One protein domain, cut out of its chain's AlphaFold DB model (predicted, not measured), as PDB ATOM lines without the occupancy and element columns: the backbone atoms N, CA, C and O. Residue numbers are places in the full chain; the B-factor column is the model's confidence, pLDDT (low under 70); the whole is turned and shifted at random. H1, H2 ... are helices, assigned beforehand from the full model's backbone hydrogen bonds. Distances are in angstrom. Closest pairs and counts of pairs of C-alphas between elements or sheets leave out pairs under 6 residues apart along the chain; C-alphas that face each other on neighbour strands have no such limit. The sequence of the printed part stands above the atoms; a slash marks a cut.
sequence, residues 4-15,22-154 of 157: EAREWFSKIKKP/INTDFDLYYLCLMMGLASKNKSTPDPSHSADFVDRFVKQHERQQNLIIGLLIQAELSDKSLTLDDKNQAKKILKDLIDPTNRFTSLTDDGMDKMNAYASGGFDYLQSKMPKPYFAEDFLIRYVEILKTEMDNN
ATOM      1  N   GLU A   4      24.090 -47.142  34.331       84.81
ATOM      2  CA  GLU A   4      22.670 -46.770  34.268       84.81
ATOM      3  C   GLU A   4      22.399 -45.381  34.855       84.81
ATOM      4  O   GLU A   4      21.656 -44.595  34.271       84.81
ATOM      5  N   ALA A   5      23.059 -45.037  35.966       86.81
ATOM      6  CA  ALA A   5      22.945 -43.712  36.564       86.81
ATOM      7  C   ALA A   5      23.476 -42.627  35.616       86.81
ATOM      8  O   ALA A   5      22.808 -41.617  35.394       86.81
ATOM      9  N   ARG A   6      24.631 -42.852  34.974       85.19
ATOM     10  CA  ARG A   6      25.175 -41.917  33.972       85.19
ATOM     11  C   ARG A   6      24.218 -41.724  32.800       85.19
ATOM     12  O   ARG A   6      23.998 -40.593  32.363       85.19
ATOM     13  N   GLU A   7      23.624 -42.804  32.300       88.62
ATOM     14  CA  GLU A   7      22.638 -42.714  31.222       88.62
ATOM     15  C   GLU A   7      21.375 -41.969  31.648       88.62
ATOM     16  O   GLU A   7      20.840 -41.161  30.876       88.62
ATOM     17  N   TRP A   8      20.902 -42.201  32.871       91.81
ATOM     18  CA  TRP A   8      19.733 -41.532  33.430       91.81
ATOM     19  C   TRP A   8      19.965 -40.021  33.565       91.81
ATOM     20  O   TRP A   8      19.160 -39.230  33.079       91.81
ATOM     21  N   PHE A   9      21.129 -39.606  34.066       91.06
ATOM     22  CA  PHE A   9      21.503 -38.193  34.215       91.06
ATOM     23  C   PHE A   9      22.051 -37.522  32.942       91.06
ATOM     24  O   PHE A   9      22.318 -36.319  32.931       91.06
ATOM     25  N   SER A  10      22.208 -38.262  31.840       89.00
ATOM     26  CA  SER A  10      22.889 -37.795  30.614       89.00
ATOM     27  C   SER A  10      22.366 -36.482  30.013       89.00
ATOM     28  O   SER A  10      23.096 -35.804  29.287       89.00
ATOM     29  N   LYS A  11      21.103 -36.113  30.264       87.06
ATOM     30  CA  LYS A  11      20.500 -34.886  29.722       87.06
ATOM     31  C   LYS A  11      20.733 -33.653  30.593       87.06
ATOM     32  O   LYS A  11      20.775 -32.564  30.032       87.06
ATOM     33  N   ILE A  12      20.973 -33.832  31.893       86.19
ATOM     34  CA  ILE A  12      21.186 -32.729  32.844       86.19
ATOM     35  C   ILE A  12      22.661 -32.412  33.105       86.19
ATOM     36  O   ILE A  12      22.975 -31.373  33.666       86.19
ATOM     37  N   LYS A  13      23.580 -33.270  32.647       74.31
ATOM     38  CA  LYS A  13      25.038 -33.057  32.720       74.31
ATOM     39  C   LYS A  13      25.582 -32.186  31.570       74.31
ATOM     40  O   LYS A  13      26.767 -32.243  31.244       74.31
ATOM     41  N   LYS A  14      24.722 -31.464  30.844       63.66
ATOM     42  CA  LYS A  14      25.136 -30.750  29.629       63.66
ATOM     43  C   LYS A  14      25.697 -29.364  29.962       63.66
ATOM     44  O   LYS A  14      25.037 -28.616  30.673       63.66
ATOM     45  N   PRO A  15      26.852 -28.983  29.389       53.38
ATOM     46  CA  PRO A  15      27.374 -27.635  29.526       53.38
ATOM     47  C   PRO A  15      26.490 -26.655  28.749       53.38
ATOM     48  O   PRO A  15      26.522 -26.610  27.519       53.38
ATOM     49  N   ILE A  22      25.429 -28.858  37.833       81.19
ATOM     50  CA  ILE A  22      25.946 -30.237  37.896       81.19
ATOM     51  C   ILE A  22      27.011 -30.402  36.808       81.19
ATOM     52  O   ILE A  22      26.692 -30.449  35.618       81.19
ATOM     53  N   ASN A  23      28.278 -30.504  37.207       75.88
ATOM     54  CA  ASN A  23      29.427 -30.430  36.297       75.88
ATOM     55  C   ASN A  23      30.183 -31.751  36.164       75.88
ATOM     56  O   ASN A  23      30.847 -32.007  35.157       75.88
ATOM     57  N   THR A  24      30.101 -32.607  37.175       78.88
ATOM     58  CA  THR A  24      30.926 -33.803  37.287       78.88
ATOM     59  C   THR A  24      30.084 -35.038  37.599       78.88
ATOM     60  O   THR A  24      28.976 -34.959  38.120       78.88
ATOM     61  N   ASP A  25      30.627 -36.223  37.301       80.12
ATOM     62  CA  ASP A  25      30.043 -37.474  37.815       80.12
ATOM     63  C   ASP A  25      30.098 -37.545  39.346       80.12
ATOM     64  O   ASP A  25      29.371 -38.328  39.952       80.12
ATOM     65  N   PHE A  26      30.965 -36.735  39.961       79.88
ATOM     66  CA  PHE A  26      31.041 -36.610  41.402       79.88
ATOM     67  C   PHE A  26      29.802 -35.919  41.969       79.88
ATOM     68  O   PHE A  26      29.190 -36.463  42.880       79.88
ATOM     69  N   ASP A  27      29.371 -34.805  41.373       84.06
ATOM     70  CA  ASP A  27      28.155 -34.089  41.788       84.06
ATOM     71  C   ASP A  27      26.948 -35.030  41.783       84.06
ATOM     72  O   ASP A  27      26.209 -35.133  42.759       84.06
ATOM     73  N   LEU A  28      26.795 -35.800  40.702       88.81
ATOM     74  CA  LEU A  28      25.727 -36.786  40.585       88.81
ATOM     75  C   LEU A  28      25.832 -37.874  41.656       88.81
ATOM     76  O   LEU A  28      24.820 -38.299  42.204       88.81
ATOM     77  N   TYR A  29      27.043 -38.344  41.959       87.88
ATOM     78  CA  TYR A  29      27.213 -39.374  42.979       87.88
ATOM     79  C   TYR A  29      26.867 -38.821  44.341       87.88
ATOM     80  O   TYR A  29      26.193 -39.505  45.094       87.88
ATOM     81  N   TYR A  30      27.325 -37.611  44.651       88.69
ATOM     82  CA  TYR A  30      27.055 -36.969  45.922       88.69
ATOM     83  C   TYR A  30      25.548 -36.815  46.125       88.69
ATOM     84  O   TYR A  30      25.028 -37.204  47.166       88.69
ATOM     85  N   LEU A  31      24.821 -36.365  45.099       92.50
ATOM     86  CA  LEU A  31      23.363 -36.277  45.149       92.50
ATOM     87  C   LEU A  31      22.710 -37.647  45.392       92.50
ATOM     88  O   LEU A  31      21.816 -37.761  46.234       92.50
ATOM     89  N   CYS A  32      23.174 -38.699  44.716       94.06
ATOM     90  CA  CYS A  32      22.686 -40.054  44.967       94.06
ATOM     91  C   CYS A  32      23.062 -40.563  46.369       94.06
ATOM     92  O   CYS A  32      22.225 -41.162  47.031       94.06
ATOM     93  N   LEU A  33      24.276 -40.301  46.854       93.12
ATOM     94  CA  LEU A  33      24.737 -40.688  48.187       93.12
ATOM     95  C   LEU A  33      23.871 -40.051  49.267       93.12
ATOM     96  O   LEU A  33      23.357 -40.756  50.130       93.12
ATOM     97  N   MET A  34      23.670 -38.735  49.194       94.62
ATOM     98  CA  MET A  34      22.841 -38.007  50.153       94.62
ATOM     99  C   MET A  34      21.403 -38.527  50.148       94.62
ATOM    100  O   MET A  34      20.826 -38.721  51.212       94.62
ATOM    101  N   MET A  35      20.850 -38.844  48.972       96.69
ATOM    102  CA  MET A  35      19.524 -39.455  48.883       96.69
ATOM    103  C   MET A  35      19.487 -40.864  49.489       96.69
ATOM    104  O   MET A  35      18.535 -41.210  50.184       96.69
ATOM    105  N   GLY A  36      20.506 -41.686  49.242       95.50
ATOM    106  CA  GLY A  36      20.598 -43.039  49.790       95.50
ATOM    107  C   GLY A  36      20.708 -43.038  51.308       95.50
ATOM    108  O   GLY A  36      19.988 -43.776  51.973       95.50
ATOM    109  N   LEU A  37      21.548 -42.162  51.862       95.00
ATOM    110  CA  LEU A  37      21.685 -41.991  53.307       95.00
ATOM    111  C   LEU A  37      20.378 -41.455  53.929       95.00
ATOM    112  O   LEU A  37      19.938 -41.977  54.953       95.00
ATOM    113  N   ALA A  38      19.721 -40.469  53.302       95.81
ATOM    114  CA  ALA A  38      18.477 -39.889  53.820       95.81
ATOM    115  C   ALA A  38      17.325 -40.900  53.802       95.81
ATOM    116  O   ALA A  38      16.657 -41.088  54.815       95.81
ATOM    117  N   SER A  39      17.156 -41.613  52.687       95.31
ATOM    118  CA  SER A  39      16.109 -42.632  52.502       95.31
ATOM    119  C   SER A  39      16.451 -44.006  53.094       95.31
ATOM    120  O   SER A  39      15.644 -44.929  53.002       95.31
ATOM    121  N   LYS A  40      17.647 -44.170  53.682       94.31
ATOM    122  CA  LYS A  40      18.196 -45.445  54.188       94.31
ATOM    123  C   LYS A  40      18.243 -46.568  53.141       94.31
ATOM    124  O   LYS A  40      18.186 -47.746  53.490       94.31
ATOM    125  N   ASN A  41      18.364 -46.226  51.860       94.00
ATOM    126  CA  ASN A  41      18.411 -47.209  50.782       94.00
ATOM    127  C   ASN A  41      19.843 -47.581  50.408       94.00
ATOM    128  O   ASN A  41      20.673 -46.724  50.106       94.00
ATOM    129  N   LYS A  42      20.089 -48.890  50.343       93.56
ATOM    130  CA  LYS A  42      21.324 -49.497  49.846       93.56
ATOM    131  C   LYS A  42      20.999 -50.435  48.696       93.56
ATOM    132  O   LYS A  42      20.016 -51.170  48.751       93.56
ATOM    133  N   SER A  43      21.862 -50.466  47.694       91.81
ATOM    134  CA  SER A  43      21.828 -51.506  46.670       91.81
ATOM    135  C   SER A  43      23.232 -51.870  46.222       91.81
ATOM    136  O   SER A  43      24.198 -51.176  46.541       91.81
ATOM    137  N   THR A  44      23.359 -52.995  45.524       85.94
ATOM    138  CA  THR A  44      24.654 -53.496  45.064       85.94
ATOM    139  C   THR A  44      25.282 -52.503  44.080       85.94
ATOM    140  O   THR A  44      24.704 -52.265  43.016       85.94
ATOM    141  N   PRO A  45      26.450 -51.916  44.398       77.75
ATOM    142  CA  PRO A  45      27.131 -51.019  43.478       77.75
ATOM    143  C   PRO A  45      27.739 -51.796  42.303       77.75
ATOM    144  O   PRO A  45      28.046 -52.980  42.410       77.75
ATOM    145  N   ASP A  46      27.957 -51.111  41.178       71.75
ATOM    146  CA  ASP A  46      28.713 -51.663  40.049       71.75
ATOM    147  C   ASP A  46      30.226 -51.582  40.348       71.75
ATOM    148  O   ASP A  46      30.755 -50.469  40.491       71.75
ATOM    149  N   PRO A  47      30.928 -52.728  40.450       63.94
ATOM    150  CA  PRO A  47      32.332 -52.777  40.854       63.94
ATOM    151  C   PRO A  47      33.297 -52.188  39.816       63.94
ATOM    152  O   PRO A  47      34.436 -51.877  40.152       63.94
ATOM    153  N   SER A  48      32.871 -51.983  38.564       59.72
ATOM    154  CA  SER A  48      33.750 -51.517  37.479       59.72
ATOM    155  C   SER A  48      34.177 -50.040  37.578       59.72
ATOM    156  O   SER A  48      35.021 -49.583  36.803       59.72
ATOM    157  N   HIS A  49      33.618 -49.266  38.518       55.03
ATOM    158  CA  HIS A  49      33.725 -47.799  38.525       55.03
ATOM    159  C   HIS A  49      33.980 -47.165  39.910       55.03
ATOM    160  O   HIS A  49      33.583 -46.014  40.135       55.03
ATOM    161  N   SER A  50      34.615 -47.890  40.837       55.09
ATOM    162  CA  SER A  50      34.911 -47.428  42.207       55.09
ATOM    163  C   SER A  50      36.202 -46.597  42.333       55.09
ATOM    164  O   SER A  50      36.231 -45.642  43.106       55.09
ATOM    165  N   ALA A  51      37.248 -46.892  41.552       46.91
ATOM    166  CA  ALA A  51      38.590 -46.317  41.744       46.91
ATOM    167  C   ALA A  51      38.727 -44.824  41.358       46.91
ATOM    168  O   ALA A  51      39.246 -44.035  42.143       46.91
ATOM    169  N   ASP A  52      38.198 -44.398  40.202       51.41
ATOM    170  CA  ASP A  52      38.250 -42.986  39.752       51.41
ATOM    171  C   ASP A  52      37.457 -42.029  40.658       51.41
ATOM    172  O   ASP A  52      37.620 -40.806  40.623       51.41
ATOM    173  N   PHE A  53      36.545 -42.595  41.443       56.38
ATOM    174  CA  PHE A  53      35.623 -41.864  42.289       56.38
ATOM    175  C   PHE A  53      36.297 -41.345  43.566       56.38
ATOM    176  O   PHE A  53      36.081 -40.202  43.975       56.38
ATOM    177  N   VAL A  54      37.171 -42.177  44.136       55.00
ATOM    178  CA  VAL A  54      37.937 -41.907  45.352       55.00
ATOM    179  C   VAL A  54      38.804 -40.659  45.197       55.00
ATOM    180  O   VAL A  54      38.717 -39.772  46.035       55.00
ATOM    181  N   ASP A  55      39.561 -40.522  44.104       53.81
ATOM    182  CA  ASP A  55      40.524 -39.417  43.949       53.81
ATOM    183  C   ASP A  55      39.854 -38.036  43.769       53.81
ATOM    184  O   ASP A  55      40.412 -36.998  44.136       53.81
ATOM    185  N   ARG A  56      38.623 -38.004  43.234       56.41
ATOM    186  CA  ARG A  56      37.832 -36.765  43.087       56.41
ATOM    187  C   ARG A  56      37.100 -36.376  44.372       56.41
ATOM    188  O   ARG A  56      37.042 -35.181  44.666       56.41
ATOM    189  N   PHE A  57      36.617 -37.361  45.140       60.25
ATOM    190  CA  PHE A  57      35.995 -37.164  46.458       60.25
ATOM    191  C   PHE A  57      36.894 -36.342  47.386       60.25
ATOM    192  O   PHE A  57      36.453 -35.345  47.957       60.25
ATOM    193  N   VAL A  58      38.179 -36.705  47.449       57.53
ATOM    194  CA  VAL A  58      39.176 -36.033  48.299       57.53
ATOM    195  C   VAL A  58      39.353 -34.566  47.921       57.53
ATOM    196  O   VAL A  58      39.353 -33.691  48.777       57.53
ATOM    197  N   LYS A  59      39.505 -34.276  46.623       62.81
ATOM    198  CA  LYS A  59      39.922 -32.944  46.156       62.81
ATOM    199  C   LYS A  59      38.809 -31.902  46.219       62.81
ATOM    200  O   LYS A  59      39.097 -30.731  46.438       62.81
ATOM    201  N   GLN A  60      37.557 -32.295  45.980       59.31
ATOM    202  CA  GLN A  60      36.441 -31.342  45.898       59.31
ATOM    203  C   GLN A  60      35.743 -31.111  47.243       59.31
ATOM    204  O   GLN A  60      35.172 -30.039  47.445       59.31
ATOM    205  N   HIS A  61      35.822 -32.072  48.171       59.09
ATOM    206  CA  HIS A  61      35.040 -32.057  49.411       59.09
ATOM    207  C   HIS A  61      35.851 -32.317  50.679       59.09
ATOM    208  O   HIS A  61      35.266 -32.665  51.700       59.09
ATOM    209  N   GLU A  62      37.163 -32.077  50.675       66.19
ATOM    210  CA  GLU A  62      38.034 -32.206  51.858       66.19
ATOM    211  C   GLU A  62      37.426 -31.556  53.122       66.19
ATOM    212  O   GLU A  62      37.502 -32.093  54.224       66.19
ATOM    213  N   ARG A  63      36.720 -30.424  52.963       68.12
ATOM    214  CA  ARG A  63      36.045 -29.719  54.068       68.12
ATOM    215  C   ARG A  63      34.765 -30.397  54.568       68.12
ATOM    216  O   ARG A  63      34.424 -30.230  55.735       68.12
ATOM    217  N   GLN A  64      34.035 -31.110  53.710       73.00
ATOM    218  CA  GLN A  64      32.773 -31.790  54.051       73.00
ATOM    219  C   GLN A  64      32.936 -33.305  54.239       73.00
ATOM    220  O   GLN A  64      31.997 -33.970  54.668       73.00
ATOM    221  N   GLN A  65      34.121 -33.851  53.972       76.56
ATOM    222  CA  GLN A  65      34.440 -35.270  54.092       76.56
ATOM    223  C   GLN A  65      34.058 -35.840  55.461       76.56
ATOM    224  O   GLN A  65      33.355 -36.845  55.532       76.56
ATOM    225  N   ASN A  66      34.423 -35.154  56.546       80.62
ATOM    226  CA  ASN A  66      34.086 -35.589  57.905       80.62
ATOM    227  C   ASN A  66      32.573 -35.633  58.159       80.62
ATOM    228  O   ASN A  66      32.105 -36.499  58.894       80.62
ATOM    229  N   LEU A  67      31.803 -34.730  57.542       85.25
ATOM    230  CA  LEU A  67      30.345 -34.727  57.657       85.25
ATOM    231  C   LEU A  67      29.744 -35.938  56.941       85.25
ATOM    232  O   LEU A  67      28.919 -36.639  57.516       85.25
ATOM    233  N   ILE A  68      30.192 -36.218  55.714       86.44
ATOM    234  CA  ILE A  68      29.729 -37.377  54.936       86.44
ATOM    235  C   ILE A  68      30.063 -38.683  55.667       86.44
ATOM    236  O   ILE A  68      29.217 -39.569  55.768       86.44
ATOM    237  N   ILE A  69      31.274 -38.788  56.223       86.75
ATOM    238  CA  ILE A  69      31.689 -39.937  57.037       86.75
ATOM    239  C   ILE A  69      30.814 -40.056  58.292       86.75
ATOM    240  O   ILE A  69      30.373 -41.153  58.625       86.75
ATOM    241  N   GLY A  70      30.508 -38.942  58.965       88.25
ATOM    242  CA  GLY A  70      29.594 -38.919  60.109       88.25
ATOM    243  C   GLY A  70      28.203 -39.457  59.765       88.25
ATOM    244  O   GLY A  70      27.698 -40.334  60.467       88.25
ATOM    245  N   LEU A  71      27.631 -39.006  58.645       91.00
ATOM    246  CA  LEU A  71      26.338 -39.487  58.145       91.00
ATOM    247  C   LEU A  71      26.375 -40.982  57.803       91.00
ATOM    248  O   LEU A  71      25.443 -41.711  58.134       91.00
ATOM    249  N   LEU A  72      27.465 -41.465  57.198       91.50
ATOM    250  CA  LEU A  72      27.654 -42.890  56.912       91.50
ATOM    251  C   LEU A  72      27.669 -43.733  58.195       91.50
ATOM    252  O   LEU A  72      26.994 -44.760  58.269       91.50
ATOM    253  N   ILE A  73      28.410 -43.294  59.217       90.19
ATOM    254  CA  ILE A  73      28.480 -43.981  60.515       90.19
ATOM    255  C   ILE A  73      27.095 -44.033  61.162       90.19
ATOM    256  O   ILE A  73      26.674 -45.088  61.635       90.19
ATOM    257  N   GLN A  74      26.376 -42.909  61.169       90.31
ATOM    258  CA  GLN A  74      25.036 -42.823  61.744       90.31
ATOM    259  C   GLN A  74      24.038 -43.728  61.010       90.31
ATOM    260  O   GLN A  74      23.241 -44.415  61.658       90.31
ATOM    261  N   ALA A  75      24.116 -43.786  59.679       92.06
ATOM    262  CA  ALA A  75      23.297 -44.675  58.864       92.06
ATOM    263  C   ALA A  75      23.586 -46.157  59.167       92.06
ATOM    264  O   ALA A  75      22.651 -46.918  59.411       92.06
ATOM    265  N   GLU A  76      24.857 -46.568  59.252       92.25
ATOM    266  CA  GLU A  76      25.223 -47.965  59.546       92.25
ATOM    267  C   GLU A  76      24.924 -48.389  60.992       92.25
ATOM    268  O   GLU A  76      24.576 -49.547  61.236       92.25
ATOM    269  N   LEU A  77      25.017 -47.471  61.960       90.00
ATOM    270  CA  LEU A  77      24.545 -47.715  63.329       90.00
ATOM    271  C   LEU A  77      23.032 -47.943  63.347       90.00
ATOM    272  O   LEU A  77      22.558 -48.936  63.900       90.00
ATOM    273  N   SER A  78      22.291 -47.061  62.675       88.19
ATOM    274  CA  SER A  78      20.832 -47.128  62.579       88.19
ATOM    275  C   SER A  78      20.347 -48.414  61.915       88.19
ATOM    276  O   SER A  78      19.424 -49.050  62.416       88.19
ATOM    277  N   ASP A  79      20.989 -48.821  60.818       88.62
ATOM    278  CA  ASP A  79      20.691 -50.060  60.086       88.62
ATOM    279  C   ASP A  79      20.835 -51.306  60.973       88.62
ATOM    280  O   ASP A  79      20.100 -52.282  60.835       88.62
ATOM    281  N   LYS A  80      21.744 -51.251  61.952       88.12
ATOM    282  CA  LYS A  80      21.980 -52.324  62.927       88.12
ATOM    283  C   LYS A  80      21.156 -52.180  64.207       88.12
ATOM    284  O   LYS A  80      21.336 -52.986  65.117       88.12
ATOM    285  N   SER A  81      20.259 -51.193  64.290       87.12
ATOM    286  CA  SER A  81      19.523 -50.842  65.517       87.12
ATOM    287  C   SER A  81      20.448 -50.565  66.712       87.12
ATOM    288  O   SER A  81      20.121 -50.896  67.849       87.12
ATOM    289  N   LEU A  82      21.619 -49.983  66.443       84.94
ATOM    290  CA  LEU A  82      22.626 -49.632  67.438       84.94
ATOM    291  C   LEU A  82      22.672 -48.126  67.659       84.94
ATOM    292  O   LEU A  82      22.370 -47.330  66.769       84.94
ATOM    293  N   THR A  83      23.123 -47.743  68.848       78.31
ATOM    294  CA  THR A  83      23.366 -46.346  69.212       78.31
ATOM    295  C   THR A  83      24.843 -46.121  69.533       78.31
ATOM    296  O   THR A  83      25.621 -47.063  69.688       78.31
ATOM    297  N   LEU A  84      25.259 -44.857  69.656       73.69
ATOM    298  CA  LEU A  84      26.617 -44.528  70.107       73.69
ATOM    299  C   LEU A  84      26.872 -44.928  71.573       73.69
ATOM    300  O   LEU A  84      28.033 -45.062  71.971       73.69
ATOM    301  N   ASP A  85      25.817 -45.172  72.355       76.88
ATOM    302  CA  ASP A  85      25.916 -45.641  73.740       76.88
ATOM    303  C   ASP A  85      26.389 -47.101  73.824       76.88
ATOM    304  O   ASP A  85      27.015 -47.502  74.813       76.88
ATOM    305  N   ASP A  86      26.225 -47.870  72.742       80.25
ATOM    306  CA  ASP A  86      26.755 -49.224  72.577       80.25
ATOM    307  C   ASP A  86      28.265 -49.204  72.288       80.25
ATOM    308  O   ASP A  86      28.734 -49.713  71.267       80.25
ATOM    309  N   LYS A  87      29.058 -48.619  73.199       80.88
ATOM    310  CA  LYS A  87      30.480 -48.254  73.004       80.88
ATOM    311  C   LYS A  87      31.323 -49.314  72.295       80.88
ATOM    312  O   LYS A  87      32.132 -48.974  71.436       80.88
ATOM    313  N   ASN A  88      31.159 -50.591  72.642       85.31
ATOM    314  CA  ASN A  88      31.928 -51.677  72.028       85.31
ATOM    315  C   ASN A  88      31.510 -51.950  70.577       85.31
ATOM    316  O   ASN A  88      32.373 -52.160  69.724       85.31
ATOM    317  N   GLN A  89      30.208 -51.931  70.292       81.69
ATOM    318  CA  GLN A  89      29.671 -52.181  68.953       81.69
ATOM    319  C   GLN A  89      29.873 -50.965  68.048       81.69
ATOM    320  O   GLN A  89      30.347 -51.114  66.925       81.69
ATOM    321  N   ALA A  90      29.643 -49.760  68.575       81.62
ATOM    322  CA  ALA A  90      29.952 -48.513  67.890       81.62
ATOM    323  C   ALA A  90      31.443 -48.434  67.535       81.62
ATOM    324  O   ALA A  90      31.796 -48.211  66.381       81.62
ATOM    325  N   LYS A  91      32.344 -48.735  68.483       85.25
ATOM    326  CA  LYS A  91      33.791 -48.773  68.214       85.25
ATOM    327  C   LYS A  91      34.167 -49.795  67.142       85.25
ATOM    328  O   LYS A  91      35.116 -49.552  66.402       85.25
ATOM    329  N   LYS A  92      33.467 -50.929  67.070       88.00
ATOM    330  CA  LYS A  92      33.681 -51.914  66.007       88.00
ATOM    331  C   LYS A  92      33.292 -51.331  64.648       88.00
ATOM    332  O   LYS A  92      34.126 -51.335  63.759       88.00
ATOM    333  N   ILE A  93      32.110 -50.733  64.532       86.94
ATOM    334  CA  ILE A  93      31.653 -50.089  63.289       86.94
ATOM    335  C   ILE A  93      32.616 -48.986  62.847       86.94
ATOM    336  O   ILE A  93      33.000 -48.945  61.685       86.94
ATOM    337  N   LEU A  94      33.080 -48.134  63.766       86.50
ATOM    338  CA  LEU A  94      34.077 -47.120  63.416       86.50
ATOM    339  C   LEU A  94      35.368 -47.741  62.867       86.50
ATOM    340  O   LEU A  94      35.926 -47.208  61.920       86.50
ATOM    341  N   LYS A  95      35.846 -48.852  63.440       88.25
ATOM    342  CA  LYS A  95      37.042 -49.549  62.939       88.25
ATOM    343  C   LYS A  95      36.818 -50.220  61.591       88.25
ATOM    344  O   LYS A  95      37.749 -50.283  60.800       88.25
ATOM    345  N   ASP A  96      35.617 -50.739  61.371       89.88
ATOM    346  CA  ASP A  96      35.266 -51.412  60.128       89.88
ATOM    347  C   ASP A  96      35.151 -50.391  58.985       89.88
ATOM    348  O   ASP A  96      35.533 -50.710  57.867       89.88
ATOM    349  N   LEU A  97      34.718 -49.151  59.264       88.81
ATOM    350  CA  LEU A  97      34.489 -48.112  58.249       88.81
ATOM    351  C   LEU A  97      35.654 -47.125  58.060       88.81
ATOM    352  O   LEU A  97      35.876 -46.666  56.942       88.81
ATOM    353  N   ILE A  98      36.375 -46.752  59.121       88.81
ATOM    354  CA  ILE A  98      37.330 -45.630  59.112       88.81
ATOM    355  C   ILE A  98      38.766 -46.149  59.111       88.81
ATOM    356  O   ILE A  98      39.172 -46.885  60.011       88.81
ATOM    357  N   ASP A  99      39.565 -45.661  58.163       85.31
ATOM    358  CA  ASP A  99      41.018 -45.813  58.165       85.31
ATOM    359  C   ASP A  99      41.688 -44.432  58.233       85.31
ATOM    360  O   ASP A  99      41.861 -43.775  57.204       85.31
ATOM    361  N   PRO A 100      42.116 -43.980  59.426       77.81
ATOM    362  CA  PRO A 100      42.797 -42.695  59.592       77.81
ATOM    363  C   PRO A 100      44.144 -42.605  58.861       77.81
ATOM    364  O   PRO A 100      44.695 -41.515  58.719       77.81
ATOM    365  N   THR A 101      44.716 -43.739  58.443       79.31
ATOM    366  CA  THR A 101      45.983 -43.778  57.702       79.31
ATOM    367  C   THR A 101      45.778 -43.566  56.202       79.31
ATOM    368  O   THR A 101      46.696 -43.106  55.512       79.31
ATOM    369  N   ASN A 102      44.557 -43.799  55.709       75.00
ATOM    370  CA  ASN A 102      44.159 -43.488  54.348       75.00
ATOM    371  C   ASN A 102      43.914 -41.981  54.197       75.00
ATOM    372  O   ASN A 102      42.819 -41.468  54.427       75.00
ATOM    373  N   ARG A 103      44.946 -41.259  53.754       65.81
ATOM    374  CA  ARG A 103      44.906 -39.794  53.591       65.81
ATOM    375  C   ARG A 103      43.959 -39.306  52.495       65.81
ATOM    376  O   ARG A 103      43.748 -38.104  52.390       65.81
ATOM    377  N   PHE A 104      43.435 -40.209  51.669       66.94
ATOM    378  CA  PHE A 104      42.525 -39.867  50.589       66.94
ATOM    379  C   PHE A 104      41.085 -39.840  51.107       66.94
ATOM    380  O   PHE A 104      40.446 -38.794  51.153       66.94
ATOM    381  N   THR A 105      40.570 -40.976  51.570       70.19
ATOM    382  CA  THR A 105      39.148 -41.099  51.937       70.19
ATOM    383  C   THR A 105      38.905 -41.113  53.436       70.19
ATOM    384  O   THR A 105      37.772 -40.879  53.848       70.19
ATOM    385  N   SER A 106      39.938 -41.342  54.252       81.12
ATOM    386  CA  SER A 106      39.806 -41.689  55.675       81.12
ATOM    387  C   SER A 106      38.918 -42.920  55.924       81.12
ATOM    388  O   SER A 106      38.405 -43.107  57.025       81.12
ATOM    389  N   LEU A 107      38.717 -43.761  54.906       84.19
ATOM    390  CA  LEU A 107      37.851 -44.936  54.950       84.19
ATOM    391  C   LEU A 107      38.630 -46.197  54.592       84.19
ATOM    392  O   LEU A 107      39.562 -46.160  53.784       84.19
ATOM    393  N   THR A 108      38.201 -47.305  55.186       88.38
ATOM    394  CA  THR A 108      38.582 -48.658  54.772       88.38
ATOM    395  C   THR A 108      37.913 -49.010  53.437       88.38
ATOM    396  O   THR A 108      37.023 -48.297  52.959       88.38
ATOM    397  N   ASP A 109      38.284 -50.155  52.864       85.25
ATOM    398  CA  ASP A 109      37.588 -50.706  51.697       85.25
ATOM    399  C   ASP A 109      36.101 -50.977  51.998       85.25
ATOM    400  O   ASP A 109      35.244 -50.593  51.206       85.25
ATOM    401  N   ASP A 110      35.769 -51.522  53.179       88.12
ATOM    402  CA  ASP A 110      34.366 -51.721  53.592       88.12
ATOM    403  C   ASP A 110      33.628 -50.380  53.716       88.12
ATOM    404  O   ASP A 110      32.517 -50.237  53.212       88.12
ATOM    405  N   GLY A 111      34.259 -49.354  54.296       88.75
ATOM    406  CA  GLY A 111      33.690 -48.007  54.371       88.75
ATOM    407  C   GLY A 111      33.370 -47.421  52.995       88.75
ATOM    408  O   GLY A 111      32.296 -46.843  52.789       88.75
ATOM    409  N   MET A 112      34.266 -47.623  52.028       86.06
ATOM    410  CA  MET A 112      34.038 -47.230  50.638       86.06
ATOM    411  C   MET A 112      32.913 -48.032  49.982       86.06
ATOM    412  O   MET A 112      32.067 -47.449  49.294       86.06
ATOM    413  N   ASP A 113      32.854 -49.339  50.220       87.81
ATOM    414  CA  ASP A 113      31.796 -50.205  49.703       87.81
ATOM    415  C   ASP A 113      30.423 -49.817  50.260       87.81
ATOM    416  O   ASP A 113      29.458 -49.727  49.496       87.81
ATOM    417  N   LYS A 114      30.323 -49.485  51.556       91.06
ATOM    418  CA  LYS A 114      29.081 -48.961  52.147       91.06
ATOM    419  C   LYS A 114      28.660 -47.651  51.505       91.06
ATOM    420  O   LYS A 114      27.498 -47.509  51.129       91.06
ATOM    421  N   MET A 115      29.586 -46.707  51.336       90.06
ATOM    422  CA  MET A 115      29.276 -45.427  50.697       90.06
ATOM    423  C   MET A 115      28.758 -45.628  49.269       90.06
ATOM    424  O   MET A 115      27.739 -45.058  48.879       90.06
ATOM    425  N   ASN A 116      29.406 -46.511  48.508       88.94
ATOM    426  CA  ASN A 116      28.973 -46.863  47.159       88.94
ATOM    427  C   ASN A 116      27.610 -47.565  47.148       88.94
ATOM    428  O   ASN A 116      26.810 -47.306  46.246       88.94
ATOM    429  N   ALA A 117      27.320 -48.407  48.142       91.75
ATOM    430  CA  ALA A 117      26.024 -49.060  48.279       91.75
ATOM    431  C   ALA A 117      24.894 -48.053  48.547       91.75
ATOM    432  O   ALA A 117      23.837 -48.155  47.924       91.75
ATOM    433  N   TYR A 118      25.121 -47.049  49.403       94.00
ATOM    434  CA  TYR A 118      24.159 -45.959  49.612       94.00
ATOM    435  C   TYR A 118      24.000 -45.092  48.364       94.00
ATOM    436  O   TYR A 118      22.878 -44.795  47.969       94.00
ATOM    437  N   ALA A 119      25.086 -44.729  47.680       92.75
ATOM    438  CA  ALA A 119      24.983 -43.983  46.425       92.75
ATOM    439  C   ALA A 119      24.211 -44.764  45.347       92.75
ATOM    440  O   ALA A 119      23.420 -44.189  44.602       92.75
ATOM    441  N   SER A 120      24.403 -46.082  45.272       92.12
ATOM    442  CA  SER A 120      23.634 -46.940  44.371       92.12
ATOM    443  C   SER A 120      22.155 -47.000  44.766       92.12
ATOM    444  O   SER A 120      21.291 -46.779  43.920       92.12
ATOM    445  N   GLY A 121      21.859 -47.218  46.049       94.25
ATOM    446  CA  GLY A 121      20.486 -47.293  46.548       94.25
ATOM    447  C   GLY A 121      19.738 -45.967  46.425       94.25
ATOM    448  O   GLY A 121      18.560 -45.946  46.082       94.25
ATOM    449  N   GLY A 122      20.429 -44.845  46.619       95.69
ATOM    450  CA  GLY A 122      19.868 -43.520  46.397       95.69
ATOM    451  C   GLY A 122      19.525 -43.259  44.935       95.69
ATOM    452  O   GLY A 122      18.491 -42.656  44.665       95.69
ATOM    453  N   PHE A 123      20.316 -43.758  43.980       94.94
ATOM    454  CA  PHE A 123      19.940 -43.706  42.563       94.94
ATOM    455  C   PHE A 123      18.660 -44.506  42.281       94.94
ATOM    456  O   PHE A 123      17.735 -43.964  41.670       94.94
ATOM    457  N   ASP A 124      18.577 -45.748  42.769       95.19
ATOM    458  CA  ASP A 124      17.379 -46.584  42.603       95.19
ATOM    459  C   ASP A 124      16.146 -45.895  43.218       95.19
ATOM    460  O   ASP A 124      15.068 -45.854  42.616       95.19
ATOM    461  N   TYR A 125      16.320 -45.264  44.385       97.19
ATOM    462  CA  TYR A 125      15.266 -44.497  45.041       97.19
ATOM    463  C   TYR A 125      14.812 -43.302  44.198       97.19
ATOM    464  O   TYR A 125      13.614 -43.153  43.953       97.19
ATOM    465  N   LEU A 126      15.741 -42.482  43.692       96.88
ATOM    466  CA  LEU A 126      15.418 -41.340  42.825       96.88
ATOM    467  C   LEU A 126      14.630 -41.782  41.588       96.88
ATOM    468  O   LEU A 126      13.612 -41.171  41.261       96.88
ATOM    469  N   GLN A 127      15.059 -42.866  40.941       95.69
ATOM    470  CA  GLN A 127      14.393 -43.408  39.759       95.69
ATOM    471  C   GLN A 127      12.961 -43.877  40.062       95.69
ATOM    472  O   GLN A 127      12.076 -43.746  39.218       95.69
ATOM    473  N   SER A 128      12.707 -44.376  41.276       96.69
ATOM    474  CA  SER A 128      11.358 -44.756  41.716       96.69
ATOM    475  C   SER A 128      10.435 -43.556  41.982       96.69
ATOM    476  O   SER A 128       9.213 -43.695  41.939       96.69
ATOM    477  N   LYS A 129      10.998 -42.371  42.263       97.06
ATOM    478  CA  LYS A 129      10.248 -41.167  42.672       97.06
ATOM    479  C   LYS A 129      10.038 -40.149  41.564       97.06
ATOM    480  O   LYS A 129       9.148 -39.300  41.676       97.06
ATOM    481  N   MET A 130      10.850 -40.193  40.515       95.19
ATOM    482  CA  MET A 130      10.727 -39.279  39.388       95.19
ATOM    483  C   MET A 130      11.199 -39.909  38.077       95.19
ATOM    484  O   MET A 130      12.074 -40.774  38.076       95.19
ATOM    485  N   PRO A 131      10.634 -39.472  36.938       94.56
ATOM    486  CA  PRO A 131      11.106 -39.897  35.630       94.56
ATOM    487  C   PRO A 131      12.509 -39.351  35.341       94.56
ATOM    488  O   PRO A 131      13.022 -38.473  36.036       94.56
ATOM    489  N   LYS A 132      13.110 -39.853  34.258       94.38
ATOM    490  CA  LYS A 132      14.398 -39.373  33.752       94.38
ATOM    491  C   LYS A 132      14.397 -37.842  33.603       94.38
ATOM    492  O   LYS A 132      13.526 -37.322  32.902       94.38
ATOM    493  N   PRO A 133      15.364 -37.124  34.200       92.50
ATOM    494  CA  PRO A 133      15.395 -35.676  34.133       92.50
ATOM    495  C   PRO A 133      15.961 -35.199  32.791       92.50
ATOM    496  O   PRO A 133      16.901 -35.784  32.245       92.50
ATOM    497  N   TYR A 134      15.392 -34.113  32.269       90.06
ATOM    498  CA  TYR A 134      15.825 -33.482  31.016       90.06
ATOM    499  C   TYR A 134      16.453 -32.101  31.228       90.06
ATOM    500  O   TYR A 134      17.315 -31.718  30.438       90.06
ATOM    501  N   PHE A 135      16.072 -31.412  32.308       89.06
ATOM    502  CA  PHE A 135      16.580 -30.104  32.721       89.06
ATOM    503  C   PHE A 135      17.130 -30.195  34.148       89.06
ATOM    504  O   PHE A 135      16.571 -30.905  34.988       89.06
ATOM    505  N   ALA A 136      18.264 -29.540  34.402       89.06
ATOM    506  CA  ALA A 136      18.960 -29.651  35.683       89.06
ATOM    507  C   ALA A 136      18.199 -28.925  36.801       89.06
ATOM    508  O   ALA A 136      18.163 -29.394  37.933       89.06
ATOM    509  N   GLU A 137      17.555 -27.813  36.466       88.69
ATOM    510  CA  GLU A 137      16.784 -26.957  37.361       88.69
ATOM    511  C   GLU A 137      15.569 -27.707  37.914       88.69
ATOM    512  O   GLU A 137      15.413 -27.823  39.130       88.69
ATOM    513  N   ASP A 138      14.768 -28.300  37.023       89.62
ATOM    514  CA  ASP A 138      13.599 -29.107  37.390       89.62
ATOM    515  C   ASP A 138      13.998 -30.294  38.269       89.62
ATOM    516  O   ASP A 138      13.345 -30.604  39.269       89.62
ATOM    517  N   PHE A 139      15.109 -30.946  37.912       94.12
ATOM    518  CA  PHE A 139      15.659 -32.039  38.699       94.12
ATOM    519  C   PHE A 139      16.051 -31.583  40.105       94.12
ATOM    520  O   PHE A 139      15.679 -32.247  41.066       94.12
ATOM    521  N   LEU A 140      16.768 -30.465  40.247       93.62
ATOM    522  CA  LEU A 140      17.230 -29.979  41.549       93.62
ATOM    523  C   LEU A 140      16.071 -29.553  42.453       93.62
ATOM    524  O   LEU A 140      16.097 -29.859  43.645       93.62
ATOM    525  N   ILE A 141      15.039 -28.910  41.898       93.94
ATOM    526  CA  ILE A 141      13.821 -28.563  42.647       93.94
ATOM    527  C   ILE A 141      13.183 -29.838  43.208       93.94
ATOM    528  O   ILE A 141      13.013 -29.970  44.421       93.94
ATOM    529  N   ARG A 142      12.918 -30.819  42.336       95.88
ATOM    530  CA  ARG A 142      12.296 -32.092  42.721       95.88
ATOM    531  C   ARG A 142      13.160 -32.889  43.698       95.88
ATOM    532  O   ARG A 142      12.649 -33.482  44.644       95.88
ATOM    533  N   TYR A 143      14.469 -32.896  43.476       97.00
ATOM    534  CA  TYR A 143      15.444 -33.562  44.329       97.00
ATOM    535  C   TYR A 143      15.393 -33.016  45.757       97.00
ATOM    536  O   TYR A 143      15.328 -33.802  46.698       97.00
ATOM    537  N   VAL A 144      15.375 -31.690  45.929       96.50
ATOM    538  CA  VAL A 144      15.328 -31.057  47.256       96.50
ATOM    539  C   VAL A 144      14.009 -31.349  47.974       96.50
ATOM    540  O   VAL A 144      14.027 -31.582  49.180       96.50
ATOM    541  N   GLU A 145      12.879 -31.366  47.262       97.06
ATOM    542  CA  GLU A 145      11.576 -31.749  47.834       97.06
ATOM    543  C   GLU A 145      11.596 -33.181  48.382       97.06
ATOM    544  O   GLU A 145      11.198 -33.422  49.526       97.06
ATOM    545  N   ILE A 146      12.100 -34.126  47.580       97.75
ATOM    546  CA  ILE A 146      12.220 -35.529  47.983       97.75
ATOM    547  C   ILE A 146      13.191 -35.638  49.159       97.75
ATOM    548  O   ILE A 146      12.853 -36.250  50.164       97.75
ATOM    549  N   LEU A 147      14.363 -35.003  49.068       96.94
ATOM    550  CA  LEU A 147      15.397 -35.104  50.094       96.94
ATOM    551  C   LEU A 147      14.879 -34.600  51.440       96.94
ATOM    552  O   LEU A 147      15.004 -35.312  52.425       96.94
ATOM    553  N   LYS A 148      14.240 -33.424  51.476       96.50
ATOM    554  CA  LYS A 148      13.635 -32.887  52.706       96.50
ATOM    555  C   LYS A 148      12.610 -33.846  53.301       96.50
ATOM    556  O   LYS A 148      12.652 -34.100  54.495       96.50
ATOM    557  N   THR A 149      11.754 -34.425  52.462       96.56
ATOM    558  CA  THR A 149      10.763 -35.411  52.912       96.56
ATOM    559  C   THR A 149      11.434 -36.626  53.562       96.56
ATOM    560  O   THR A 149      10.998 -37.081  54.616       96.56
ATOM    561  N   GLU A 150      12.507 -37.149  52.966       95.81
ATOM    562  CA  GLU A 150      13.241 -38.287  53.534       95.81
ATOM    563  C   GLU A 150      13.998 -37.923  54.810       95.81
ATOM    564  O   GLU A 150      14.014 -38.715  55.749       95.81
ATOM    565  N   MET A 151      14.576 -36.723  54.875       93.44
ATOM    566  CA  MET A 151      15.217 -36.201  56.083       93.44
ATOM    567  C   MET A 151      14.218 -36.104  57.240       93.44
ATOM    568  O   MET A 151      14.510 -36.582  58.330       93.44
ATOM    569  N   ASP A 152      13.022 -35.567  56.991       93.38
ATOM    570  CA  ASP A 152      11.977 -35.422  58.010       93.38
ATOM    571  C   ASP A 152      11.453 -36.787  58.500       93.38
ATOM    572  O   ASP A 152      11.127 -36.955  59.675       93.38
ATOM    573  N   ASN A 153      11.402 -37.790  57.616       91.50
ATOM    574  CA  ASN A 153      11.004 -39.159  57.968       91.50
ATOM    575  C   ASN A 153      12.129 -39.952  58.657       91.50
ATOM    576  O   ASN A 153      11.882 -40.935  59.371       91.50
ATOM    577  N   ASN A 154      13.380 -39.552  58.441       87.88
ATOM    578  CA  ASN A 154      14.548 -40.187  59.013       87.88
ATOM    579  C   ASN A 154      14.944 -39.504  60.325       87.88
ATOM    580  O   ASN A 154      15.799 -38.634  60.367       87.88
TER     581      ASN A 154
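This is residues 4 to 15 and 22 to 154 of the 157 residues of an uncharacterized protein of Crocosphaera chwakensis CCY0110 (UniProt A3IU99). Two helices, H2 and H6, cross nearly at right angles as the core, with H7 beside H2. H4 and H5 form an arm-like V towards one end, short H1 lies towards the other, and the long link of residues 40 to 50 crosses over H6 on its side away from H2 and leads to H3. The 145 printed residues, with seven named helices, H1 to H7, and no named strand, are all helix in class, compact with a radius of gyration of the C-alphas of 15.4 A, and span 47 by 33 by 27 A.

H1 is residues 4 to 9, from C-alpha 4 at (22.670, -46.770, 34.268). H2 is residues 25 to 39, 20.9 A long; H3, 51 to 61; H4, 65 to 79, 21.1 A; H5, 87 to 97. H6, 109 to 129, is the longest at 30.3 A; H7, 136 to 153, 25.5 A, ends at (11.004, -39.159, 57.968).

H2 is the hub. It touches H6 about perpendicular at 81 degrees, closest C-alphas Gly 36 and Gly 122, 3.5 A. Its residues 34 to 39 touch H7 at a shallow tilt of 27 degrees, the same way, closest C-alphas Ser 39 and Glu 150, 5.3 A. H2 only just touches H3 and H4, with 3 pairs of C-alphas within 8 A each, closest Phe 26 and Arg 56, 7.0 A, and Leu 37 and Ala 75, 6.4 A. H5 touches H4 at a steep tilt of 57 degrees, opposite ways, closest C-alphas Ile 73 and Leu 94, 7.0 A. H5 touches H6, closest C-alphas Leu 97 and Gly 111, 4.0 A. H1 is close to H6 but not clearly touching, C-alphas Ala 5 and Phe 123 being closest at 6.7 A. Every O i to N i+4 pair is within hydrogen-bond range in H1, H2, H4, H5, H6 and H7; in H3, 4 of 7.

The C-alphas of Pro 15 and Asn 88 are farthest apart, 49.0 A. Residues 16 to 21 are not printed; the gap is 8.9 A. Links H2 to H3 and H5 to H6 are long. pLDDT is under 70 at residues 14 to 15, 47 to 63 and 103 to 104.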